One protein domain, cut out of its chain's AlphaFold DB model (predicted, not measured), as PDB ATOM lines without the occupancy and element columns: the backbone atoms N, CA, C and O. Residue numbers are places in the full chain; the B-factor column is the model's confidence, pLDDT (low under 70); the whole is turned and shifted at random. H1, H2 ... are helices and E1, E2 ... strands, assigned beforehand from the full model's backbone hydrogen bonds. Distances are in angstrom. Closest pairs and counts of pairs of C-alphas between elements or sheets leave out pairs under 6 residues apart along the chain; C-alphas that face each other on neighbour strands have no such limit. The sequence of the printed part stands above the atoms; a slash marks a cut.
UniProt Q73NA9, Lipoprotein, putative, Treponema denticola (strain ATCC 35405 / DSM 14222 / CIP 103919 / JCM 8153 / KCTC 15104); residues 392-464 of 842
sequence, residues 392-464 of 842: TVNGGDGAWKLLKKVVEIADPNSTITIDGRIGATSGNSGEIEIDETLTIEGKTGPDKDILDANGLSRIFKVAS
ATOM      1  N   THR A 392     -14.540 -25.939  19.023       98.38
ATOM      2  CA  THR A 392     -15.376 -26.174  20.205       98.38
ATOM      3  C   THR A 392     -14.504 -26.775  21.289       98.38
ATOM      4  O   THR A 392     -13.893 -27.824  21.066       98.38
ATOM      5  N   VAL A 393     -14.444 -26.113  22.441       98.50
ATOM      6  CA  VAL A 393     -13.680 -26.558  23.604       98.50
ATOM      7  C   VAL A 393     -14.665 -27.012  24.669       98.50
ATOM      8  O   VAL A 393     -15.435 -26.213  25.199       98.50
ATOM      9  N   ASN A 394     -14.641 -28.310  24.959       98.12
ATOM     10  CA  ASN A 394     -15.464 -28.891  26.011       98.12
ATOM     11  C   ASN A 394     -14.795 -28.687  27.374       98.12
ATOM     12  O   ASN A 394     -13.567 -28.754  27.485       98.12
ATOM     13  N   GLY A 395     -15.607 -28.486  28.409       96.62
ATOM     14  CA  GLY A 395     -15.171 -28.473  29.797       96.62
ATOM     15  C   GLY A 395     -14.514 -29.790  30.208       96.62
ATOM     16  O   GLY A 395     -14.915 -30.869  29.771       96.62
ATOM     17  N   GLY A 396     -13.492 -29.695  31.056       93.75
ATOM     18  CA  GLY A 396     -12.720 -30.838  31.534       93.75
ATOM     19  C   GLY A 396     -11.286 -30.462  31.891       93.75
ATOM     20  O   GLY A 396     -10.868 -29.305  31.769       93.75
ATOM     21  N   ASP A 397     -10.518 -31.458  32.323       92.25
ATOM     22  CA  ASP A 397      -9.120 -31.269  32.699       92.25
ATOM     23  C   ASP A 397      -8.293 -30.779  31.504       92.25
ATOM     24  O   ASP A 397      -8.406 -31.269  30.383       92.25
ATOM     25  N   GLY A 398      -7.460 -29.761  31.730       94.00
ATOM     26  CA  GLY A 398      -6.625 -29.183  30.674       94.00
ATOM     27  C   GLY A 398      -7.363 -28.281  29.673       94.00
ATOM     28  O   GLY A 398      -6.694 -27.640  28.861       94.00
ATOM     29  N   ALA A 399      -8.693 -28.145  29.756       97.06
ATOM     30  CA  ALA A 399      -9.483 -27.379  28.789       97.06
ATOM     31  C   ALA A 399      -9.074 -25.897  28.697       97.06
ATOM     32  O   ALA A 399      -9.090 -25.337  27.606       97.06
ATOM     33  N   TRP A 400      -8.620 -25.269  29.792       98.00
ATOM     34  CA  TRP A 400      -8.114 -23.886  29.752       98.00
ATOM     35  C   TRP A 400      -6.856 -23.755  28.882       98.00
ATOM     36  O   TRP A 400      -6.751 -22.843  28.063       98.00
ATOM     37  N   LYS A 401      -5.917 -24.710  28.995       96.81
ATOM     38  CA  LYS A 401      -4.720 -24.764  28.137       96.81
ATOM     39  C   LYS A 401      -5.119 -24.927  26.675       96.81
ATOM     40  O   LYS A 401      -4.576 -24.240  25.813       96.81
ATOM     41  N   LEU A 402      -6.063 -25.834  26.414       97.25
ATOM     42  CA  LEU A 402      -6.571 -26.070  25.069       97.25
ATOM     43  C   LEU A 402      -7.243 -24.816  24.506       97.25
ATOM     44  O   LEU A 402      -6.954 -24.456  23.374       97.25
ATOM     45  N   LEU A 403      -8.071 -24.121  25.289       98.50
ATOM     46  CA  LEU A 403      -8.724 -22.881  24.873       98.50
ATOM     47  C   LEU A 403      -7.704 -21.808  24.490       98.50
ATOM     48  O   LEU A 403      -7.827 -21.221  23.421       98.50
ATOM     49  N   LYS A 404      -6.659 -21.607  25.302       97.81
ATOM     50  CA  LYS A 404      -5.561 -20.689  24.961       97.81
ATOM     51  C   LYS A 404      -4.929 -21.041  23.618       97.81
ATOM     52  O   LYS A 404      -4.741 -20.158  22.792       97.81
ATOM     53  N   LYS A 405      -4.655 -22.328  23.377       97.12
ATOM     54  CA  LYS A 405      -4.095 -22.795  22.101       97.12
ATOM     55  C   LYS A 405      -5.051 -22.638  20.931       97.12
ATOM     56  O   LYS A 405      -4.611 -22.249  19.861       97.12
ATOM     57  N   VAL A 406      -6.337 -22.899  21.134       98.31
ATOM     58  CA  VAL A 406      -7.373 -22.708  20.115       98.31
ATOM     59  C   VAL A 406      -7.499 -21.239  19.723       98.31
ATOM     60  O   VAL A 406      -7.597 -20.959  18.535       98.31
ATOM     61  N   VAL A 407      -7.442 -20.322  20.691       98.25
ATOM     62  CA  VAL A 407      -7.441 -18.872  20.444       98.25
ATOM     63  C   VAL A 407      -6.176 -18.439  19.700       98.25
ATOM     64  O   VAL A 407      -6.296 -17.786  18.673       98.25
ATOM     65  N   GLU A 408      -4.993 -18.867  20.152       97.19
ATOM     66  CA  GLU A 408      -3.688 -18.518  19.553       97.19
ATOM     67  C   GLU A 408      -3.584 -18.893  18.066       97.19
ATOM     68  O   GLU A 408      -2.935 -18.204  17.288       97.19
ATOM     69  N   ILE A 409      -4.210 -19.999  17.652       96.25
ATOM     70  CA  ILE A 409      -4.166 -20.462  16.256       96.25
ATOM     71  C   ILE A 409      -5.429 -20.111  15.464       96.25
ATOM     72  O   ILE A 409      -5.577 -20.576  14.326       96.25
ATOM     73  N   ALA A 410      -6.379 -19.393  16.059       97.00
ATOM     74  CA  ALA A 410      -7.675 -19.132  15.456       97.00
ATOM     75  C   ALA A 410      -7.530 -18.325  14.158       97.00
ATOM     76  O   ALA A 410      -6.655 -17.476  14.018       97.00
ATOM     77  N   ASP A 411      -8.392 -18.598  13.179       95.62
ATOM     78  CA  ASP A 411      -8.444 -17.759  11.981       95.62
ATOM     79  C   ASP A 411      -9.138 -16.422  12.305       95.62
ATOM     80  O   ASP A 411     -10.081 -16.408  13.108       95.62
ATOM     81  N   PRO A 412      -8.747 -15.303  11.671       96.56
ATOM     82  CA  PRO A 412      -9.437 -14.032  11.852       96.56
ATOM     83  C   PRO A 412     -10.933 -14.150  11.544       96.56
ATOM     84  O   PRO A 412     -11.341 -14.735  10.540       96.56
ATOM     85  N   ASN A 413     -11.754 -13.538  12.389       96.44
ATOM     86  CA  ASN A 413     -13.219 -13.570  12.381       96.44
ATOM     87  C   ASN A 413     -13.839 -14.951  12.651       96.44
ATOM     88  O   ASN A 413     -15.037 -15.136  12.432       96.44
ATOM     89  N   SER A 414     -13.058 -15.928  13.120       97.31
ATOM     90  CA  SER A 414     -13.597 -17.236  13.492       97.31
ATOM     91  C   SER A 414     -14.373 -17.196  14.812       97.31
ATOM     92  O   SER A 414     -14.286 -16.252  15.605       97.31
ATOM     93  N   THR A 415     -15.183 -18.235  15.017       98.56
ATOM     94  CA  THR A 415     -15.963 -18.445  16.239       98.56
ATOM     95  C   THR A 415     -15.430 -19.656  16.993       98.56
ATOM     96  O   THR A 415     -15.225 -20.721  16.404       98.56
ATOM     97  N   ILE A 416     -15.220 -19.483  18.296       98.81
ATOM     98  CA  ILE A 416     -14.821 -20.526  19.236       98.81
ATOM     99  C   ILE A 416     -15.980 -20.757  20.203       98.81
ATOM    100  O   ILE A 416     -16.402 -19.852  20.918       98.81
ATOM    101  N   THR A 417     -16.479 -21.984  20.243       98.88
ATOM    102  CA  THR A 417     -17.591 -22.382  21.103       98.88
ATOM    103  C   THR A 417     -17.077 -22.994  22.408       98.88
ATOM    104  O   THR A 417     -16.229 -23.888  22.393       98.88
ATOM    105  N   ILE A 418     -17.627 -22.558  23.535       98.81
ATOM    106  CA  ILE A 418     -17.405 -23.106  24.873       98.81
ATOM    107  C   ILE A 418     -18.569 -24.039  25.212       98.81
ATOM    108  O   ILE A 418     -19.724 -23.635  25.110       98.81
ATOM    109  N   ASP A 419     -18.269 -25.281  25.592       98.56
ATOM    110  CA  ASP A 419     -19.271 -26.288  25.965       98.56
ATOM    111  C   ASP A 419     -19.011 -26.797  27.388       98.56
ATOM    112  O   ASP A 419     -18.131 -27.628  27.622       98.56
ATOM    113  N   GLY A 420     -19.757 -26.267  28.354       98.56
ATOM    114  CA  GLY A 420     -19.591 -26.565  29.774       98.56
ATOM    115  C   GLY A 420     -18.575 -25.668  30.493       98.56
ATOM    116  O   GLY A 420     -18.150 -24.617  30.007       98.56
ATOM    117  N   ARG A 421     -18.181 -26.074  31.708       98.31
ATOM    118  CA  ARG A 421     -17.266 -25.302  32.565       98.31
ATOM    119  C   ARG A 421     -15.804 -25.588  32.228       98.31
ATOM    120  O   ARG A 421     -15.330 -26.708  32.406       98.31
ATOM    121  N   ILE A 422     -15.074 -24.552  31.832       98.50
ATOM    122  CA  ILE A 422     -13.624 -24.558  31.642       98.50
ATOM    123  C   ILE A 422     -12.989 -23.802  32.810       98.50
ATOM    124  O   ILE A 422     -13.105 -22.583  32.914       98.50
ATOM    125  N   GLY A 423     -12.319 -24.543  33.694       97.62
ATOM    126  CA  GLY A 423     -11.621 -23.993  34.854       97.62
ATOM    127  C   GLY A 423     -10.110 -23.917  34.649       97.62
ATOM    128  O   GLY A 423      -9.488 -24.884  34.201       97.62
ATOM    129  N   ALA A 424      -9.506 -22.789  35.015       97.50
ATOM    130  CA  ALA A 424      -8.061 -22.678  35.159       97.50
ATOM    131  C   ALA A 424      -7.576 -23.436  36.406       97.50
ATOM    132  O   ALA A 424      -8.254 -23.524  37.424       97.50
ATOM    133  N   THR A 425      -6.363 -23.954  36.355       95.69
ATOM    134  CA  THR A 425      -5.652 -24.633  37.442       95.69
ATOM    135  C   THR A 425      -4.240 -24.059  37.519       95.69
ATOM    136  O   THR A 425      -3.778 -23.405  36.583       95.69
ATOM    137  N   SER A 426      -3.510 -24.323  38.602       90.38
ATOM    138  CA  SER A 426      -2.141 -23.813  38.775       90.38
ATOM    139  C   SER A 426      -1.178 -24.197  37.640       90.38
ATOM    140  O   SER A 426      -0.230 -23.463  37.386       90.38
ATOM    141  N   GLY A 427      -1.421 -25.313  36.941       89.00
ATOM    142  CA  GLY A 427      -0.578 -25.796  35.840       89.00
ATOM    143  C   GLY A 427      -0.996 -25.342  34.437       89.00
ATOM    144  O   GLY A 427      -0.286 -25.632  33.476       89.00
ATOM    145  N   ASN A 428      -2.144 -24.673  34.281       91.25
ATOM    146  CA  ASN A 428      -2.654 -24.255  32.970       91.25
ATOM    147  C   ASN A 428      -3.277 -22.849  32.932       91.25
ATOM    148  O   ASN A 428      -3.891 -22.512  31.924       91.25
ATOM    149  N   SER A 429      -3.139 -22.053  33.991       92.25
ATOM    150  CA  SER A 429      -3.706 -20.707  34.103       92.25
ATOM    151  C   SER A 429      -3.004 -19.663  33.213       92.25
ATOM    152  O   SER A 429      -2.216 -19.965  32.308       92.25
ATOM    153  N   GLY A 430      -3.328 -18.393  33.446       94.69
ATOM    154  CA  GLY A 430      -2.836 -17.256  32.686       94.69
ATOM    155  C   GLY A 430      -3.876 -16.771  31.687       94.69
ATOM    156  O   GLY A 430      -4.724 -17.538  31.226       94.69
ATOM    157  N   GLU A 431      -3.757 -15.497  31.328       95.88
ATOM    158  CA  GLU A 431      -4.696 -14.828  30.430       95.88
ATOM    159  C   GLU A 431      -4.765 -15.491  29.051       95.88
ATOM    160  O   GLU A 431      -3.799 -16.102  28.574       95.88
ATOM    161  N   ILE A 432      -5.946 -15.394  28.449       98.44
ATOM    162  CA  ILE A 432      -6.226 -15.718  27.059       98.44
ATOM    163  C   ILE A 432      -6.036 -14.413  26.280       98.44
ATOM    164  O   ILE A 432      -6.823 -13.470  26.418       98.44
ATOM    165  N   GLU A 433      -4.949 -14.332  25.517       98.12
ATOM    166  CA  GLU A 433      -4.657 -13.164  24.689       98.12
ATOM    167  C   GLU A 433      -5.474 -13.236  23.397       98.12
ATOM    168  O   GLU A 433      -5.442 -14.235  22.688       98.12
ATOM    169  N   ILE A 434      -6.234 -12.178  23.122       98.50
ATOM    170  CA  ILE A 434      -6.993 -12.011  21.884       98.50
ATOM    171  C   ILE A 434      -6.155 -11.142  20.956       98.50
ATOM    172  O   ILE A 434      -6.173  -9.910  21.044       98.50
ATOM    173  N   ASP A 435      -5.388 -11.800  20.101       97.25
ATOM    174  CA  ASP A 435      -4.529 -11.192  19.090       97.25
ATOM    175  C   ASP A 435      -5.165 -11.190  17.695       97.25
ATOM    176  O   ASP A 435      -4.633 -10.547  16.796       97.25
ATOM    177  N   GLU A 436      -6.337 -11.803  17.523       97.31
ATOM    178  CA  GLU A 436      -7.159 -11.737  16.316       97.31
ATOM    179  C   GLU A 436      -8.588 -11.265  16.599       97.31
ATOM    180  O   GLU A 436      -9.073 -11.306  17.728       97.31
ATOM    181  N   THR A 437      -9.285 -10.779  15.566       97.62
ATOM    182  CA  THR A 437     -10.724 -10.498  15.693       97.62
ATOM    183  C   THR A 437     -11.472 -11.817  15.837       97.62
ATOM    184  O   THR A 437     -11.428 -12.624  14.915       97.62
ATOM    185  N   LEU A 438     -12.160 -12.046  16.955       97.88
ATOM    186  CA  LEU A 438     -12.763 -13.345  17.269       97.88
ATOM    187  C   LEU A 438     -14.140 -13.216  17.923       97.88
ATOM    188  O   LEU A 438     -14.451 -12.226  18.591       97.88
ATOM    189  N   THR A 439     -14.940 -14.271  17.762       98.81
ATOM    190  CA  THR A 439     -16.137 -14.518  18.572       98.81
ATOM    191  C   THR A 439     -15.895 -15.707  19.495       98.81
ATOM    192  O   THR A 439     -15.454 -16.760  19.040       98.81
ATOM    193  N   ILE A 440     -16.198 -15.559  20.784       98.88
ATOM    194  CA  ILE A 440     -16.240 -16.659  21.750       98.88
ATOM    195  C   ILE A 440     -17.670 -16.760  22.276       98.88
ATOM    196  O   ILE A 440     -18.209 -15.790  22.809       98.88
ATOM    197  N   GLU A 441     -18.297 -17.921  22.112       98.75
ATOM    198  CA  GLU A 441     -19.705 -18.119  22.465       98.75
ATOM    199  C   GLU A 441     -19.934 -19.368  23.319       98.75
ATOM    200  O   GLU A 441     -19.266 -20.381  23.137       98.75
ATOM    201  N   GLY A 442     -20.891 -19.311  24.243       98.75
ATOM    202  CA  GLY A 442     -21.403 -20.492  24.933       98.75
ATOM    203  C   GLY A 442     -22.327 -21.301  24.023       98.75
ATOM    204  O   GLY A 442     -23.144 -20.737  23.294       98.75
ATOM    205  N   LYS A 443     -22.195 -22.628  24.053       98.56
ATOM    206  CA  LYS A 443     -23.009 -23.568  23.272       98.56
ATOM    207  C   LYS A 443     -24.450 -23.693  23.771       98.56
ATOM    208  O   LYS A 443     -25.379 -23.815  22.978       98.56
ATOM    209  N   THR A 444     -24.608 -23.768  25.085       98.00
ATOM    210  CA  THR A 444     -25.838 -24.092  25.812       98.00
ATOM    211  C   THR A 444     -26.441 -22.855  26.473       98.00
ATOM    212  O   THR A 444     -27.660 -22.704  26.494       98.00
ATOM    213  N   GLY A 445     -25.605 -21.977  27.025       96.69
ATOM    214  CA  GLY A 445     -26.008 -20.757  27.711       96.69
ATOM    215  C   GLY A 445     -25.161 -20.456  28.952       96.69
ATOM    216  O   GLY A 445     -24.437 -21.323  29.454       96.69
ATOM    217  N   PRO A 446     -25.296 -19.240  29.508       97.06
ATOM    218  CA  PRO A 446     -24.389 -18.726  30.533       97.06
ATOM    219  C   PRO A 446     -24.405 -19.527  31.844       97.06
ATOM    220  O   PRO A 446     -23.396 -19.566  32.541       97.06
ATOM    221  N   ASP A 447     -25.487 -20.242  32.161       97.31
ATOM    222  CA  ASP A 447     -25.564 -21.093  33.361       97.31
ATOM    223  C   ASP A 447     -24.732 -22.386  33.261       97.31
ATOM    224  O   ASP A 447     -24.538 -23.087  34.261       97.31
ATOM    225  N   LYS A 448     -24.284 -22.753  32.053       98.12
ATOM    226  CA  LYS A 448     -23.565 -24.005  31.774       98.12
ATOM    227  C   LYS A 448     -22.183 -23.765  31.187       98.12
ATOM    228  O   LYS A 448     -21.244 -24.448  31.594       98.12
ATOM    229  N   ASP A 449     -22.057 -22.792  30.292       98.75
ATOM    230  CA  ASP A 449     -20.806 -22.488  29.605       98.75
ATOM    231  C   ASP A 449     -20.064 -21.391  30.361       98.75
ATOM    232  O   ASP A 449     -20.400 -20.207  30.300       98.75
ATOM    233  N   ILE A 450     -19.079 -21.817  31.147       98.88
ATOM    234  CA  ILE A 450     -18.439 -20.981  32.160       98.88
ATOM    235  C   ILE A 450     -16.936 -20.994  31.917       98.88
ATOM    236  O   ILE A 450     -16.317 -22.056  31.941       98.88
ATOM    237  N   LEU A 451     -16.342 -19.816  31.760       98.75
ATOM    238  CA  LEU A 451     -14.903 -19.618  31.863       98.75
ATOM    239  C   LEU A 451     -14.582 -19.139  33.275       98.75
ATOM    240  O   LEU A 451     -14.925 -18.020  33.659       98.75
ATOM    241  N   ASP A 452     -13.936 -20.008  34.044       98.56
ATOM    242  CA  ASP A 452     -13.567 -19.750  35.429       98.56
ATOM    243  C   ASP A 452     -12.047 -19.694  35.589       98.56
ATOM    244  O   ASP A 452     -11.368 -20.722  35.566       98.56
ATOM    245  N   ALA A 453     -11.498 -18.492  35.767       98.38
ATOM    246  CA  ALA A 453     -10.065 -18.319  36.003       98.38
ATOM    247  C   ALA A 453      -9.628 -18.698  37.433       98.38
ATOM    248  O   ALA A 453      -8.431 -18.657  37.726       98.38
ATOM    249  N   ASN A 454     -10.554 -19.092  38.320       97.56
ATOM    250  CA  ASN A 454     -10.279 -19.596  39.673       97.56
ATOM    251  C   ASN A 454      -9.406 -18.666  40.544       97.56
ATOM    252  O   ASN A 454      -8.669 -19.108  41.424       97.56
ATOM    253  N   GLY A 455      -9.460 -17.361  40.294       97.75
ATOM    254  CA  GLY A 455      -8.661 -16.340  40.966       97.75
ATOM    255  C   GLY A 455      -7.177 -16.350  40.585       97.75
ATOM    256  O   GLY A 455      -6.383 -15.714  41.274       97.75
ATOM    257  N   LEU A 456      -6.783 -17.077  39.534       97.25
ATOM    258  CA  LEU A 456      -5.376 -17.316  39.186       97.25
ATOM    259  C   LEU A 456      -4.812 -16.317  38.173       97.25
ATOM    260  O   LEU A 456      -3.598 -16.129  38.113       97.25
ATOM    261  N   SER A 457      -5.663 -15.704  37.355       96.81
ATOM    262  CA  SER A 457      -5.263 -14.712  36.356       96.81
ATOM    263  C   SER A 457      -6.458 -13.902  35.872       96.81
ATOM    264  O   SER A 457      -7.608 -14.278  36.090       96.81
ATOM    265  N   ARG A 458      -6.190 -12.824  35.133       98.31
ATOM    266  CA  ARG A 458      -7.177 -12.230  34.228       98.31
ATOM    267  C   ARG A 458      -7.673 -13.284  33.230       98.31
ATOM    268  O   ARG A 458      -6.913 -14.194  32.883       98.31
ATOM    269  N   ILE A 459      -8.923 -13.172  32.775       98.81
ATOM    270  CA  ILE A 459      -9.477 -14.094  31.769       98.81
ATOM    271  C   ILE A 459      -8.998 -13.688  30.375       98.81
ATOM    272  O   ILE A 459      -8.262 -14.444  29.749       98.81
ATOM    273  N   PHE A 460      -9.359 -12.488  29.915       98.81
ATOM    274  CA  PHE A 460      -9.045 -11.993  28.575       98.81
ATOM    275  C   PHE A 460      -8.229 -10.707  28.596       98.81
ATOM    276  O   PHE A 460      -8.549  -9.751  29.307       98.81
ATOM    277  N   LYS A 461      -7.238 -10.653  27.711       98.44
ATOM    278  CA  LYS A 461      -6.544  -9.425  27.326       98.44
ATOM    279  C   LYS A 461      -6.682  -9.240  25.826       98.44
ATOM    280  O   LYS A 461      -6.245 -10.094  25.062       98.44
ATOM    281  N   VAL A 462      -7.283  -8.132  25.413       98.75
ATOM    282  CA  VAL A 462      -7.525  -7.846  23.996       98.75
ATOM    283  C   VAL A 462      -6.446  -6.918  23.470       98.75
ATOM    284  O   VAL A 462      -6.225  -5.838  24.021       98.75
ATOM    285  N   ALA A 463      -5.757  -7.356  22.419       98.19
ATOM    286  CA  ALA A 463      -4.697  -6.584  21.795       98.19
ATOM    287  C   ALA A 463      -5.249  -5.337  21.082       98.19
ATOM    288  O   ALA A 463      -6.397  -5.294  20.625       98.19
ATOM    289  N   SER A 464      -4.402  -4.313  20.957       97.38
ATOM    290  CA  SER A 464      -4.758  -3.087  20.242       97.38
ATOM    291  C   SER A 464      -5.140  -3.393  18.788       97.38
ATOM    292  O   SER A 464      -4.543  -4.246  18.133       97.38
TER     293      SER A 464
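What this domain is: This is residues 392 to 464 of the 842 residues of the protein "Lipoprotein, putative" of Treponema denticola (strain ATCC 35405 / DSM 14222 / CIP 103919 / JCM 8153 / KCTC 15104) (UniProt Q73NA9). The chain is wound in stacked turns as a short solenoid with three walls of parallel strands, E1, E2 and E5 in one, E3 and E6 in the second, E4 and E7 in the third, and H1 caps the end of the stack at which E1 lies. Strands E2, E3 and E4 make one full turn, and E5, E6 and E7 make the next one, stacked on it. The printed part has 73 residues with one named helix and seven named strands, in the order E1, H1, E2, E3, E4, E5, E6, E7; the class is mixed, helices and strands, and under half of the residues are in named elements. It is compact, with a radius of gyration of the C-alphas of 11.4 A, and spans 27 by 25 by 16 A.

Where its parts are: E1, residues 392 to 394, begins with C-alpha 392 at (-15.376, -26.174, 20.205). H1, residues 399 to 408, is 14.1 A long and begins with C-alpha 399 at (-9.483, -27.379, 28.789). E2, residues 415 to 419, is 12.9 A long. E3 is residues 421 to 423 and E4 residues 432 to 434. E5, residues 438 to 442, is 13.6 A long. E6 is residues 450 to 452, and E7, residues 460 to 462, ends with C-alpha 462 at (-7.525, -7.846, 23.996). E1, E3, E4, E6 and E7 are each 6.0 to 6.4 A long.

How they stand to each other: In the sheet E1, E2, E5 the edge strands are E1 and E5. E1 and E2 are parallel at 19 degrees, with N 393 and O 417 2.9 A apart, within hydrogen-bond range. E2 and E5 are parallel at 23 degrees, with N 416 and O 439 at 2.8 A. E1, H1 and E2 form a strand-helix-strand unit, two parallel neighbour strands with a helix between them in the chain, and its crossover is right-handed. H1 and this sheet make two layers, a helix on one face of a sheet: its height over the sheet is 9.3 A, it lies over E1 and E2, and it runs along the strands, at 0 degrees to E2 on the local plane. In H1 every O i to N i+4 pair is within hydrogen-bond range. E2 runs on into E3 across a break of 1 residue, at 95 degrees. E3 and E6 are parallel at 12 degrees, with N 422 and O 450 at 2.8 A. E4 and E7 are parallel at 22 degrees, with N 434 and O 461 at 2.8 A. The closest C-alphas of H1 and E4, those of Lys 404 and Ile 432, are 5.4 A apart; those of H1 and E3, Ala 399 and Ile 422, are 5.8 A apart. H1 and E7 are apart.

The domain as a whole: The two C-alphas farthest apart, those of Asp 397 and Ser 464, are 31.1 A from each other. The printed part has no cut and no long link. The mean pLDDT of the printed part is 97.2, and no printed residue is under 70.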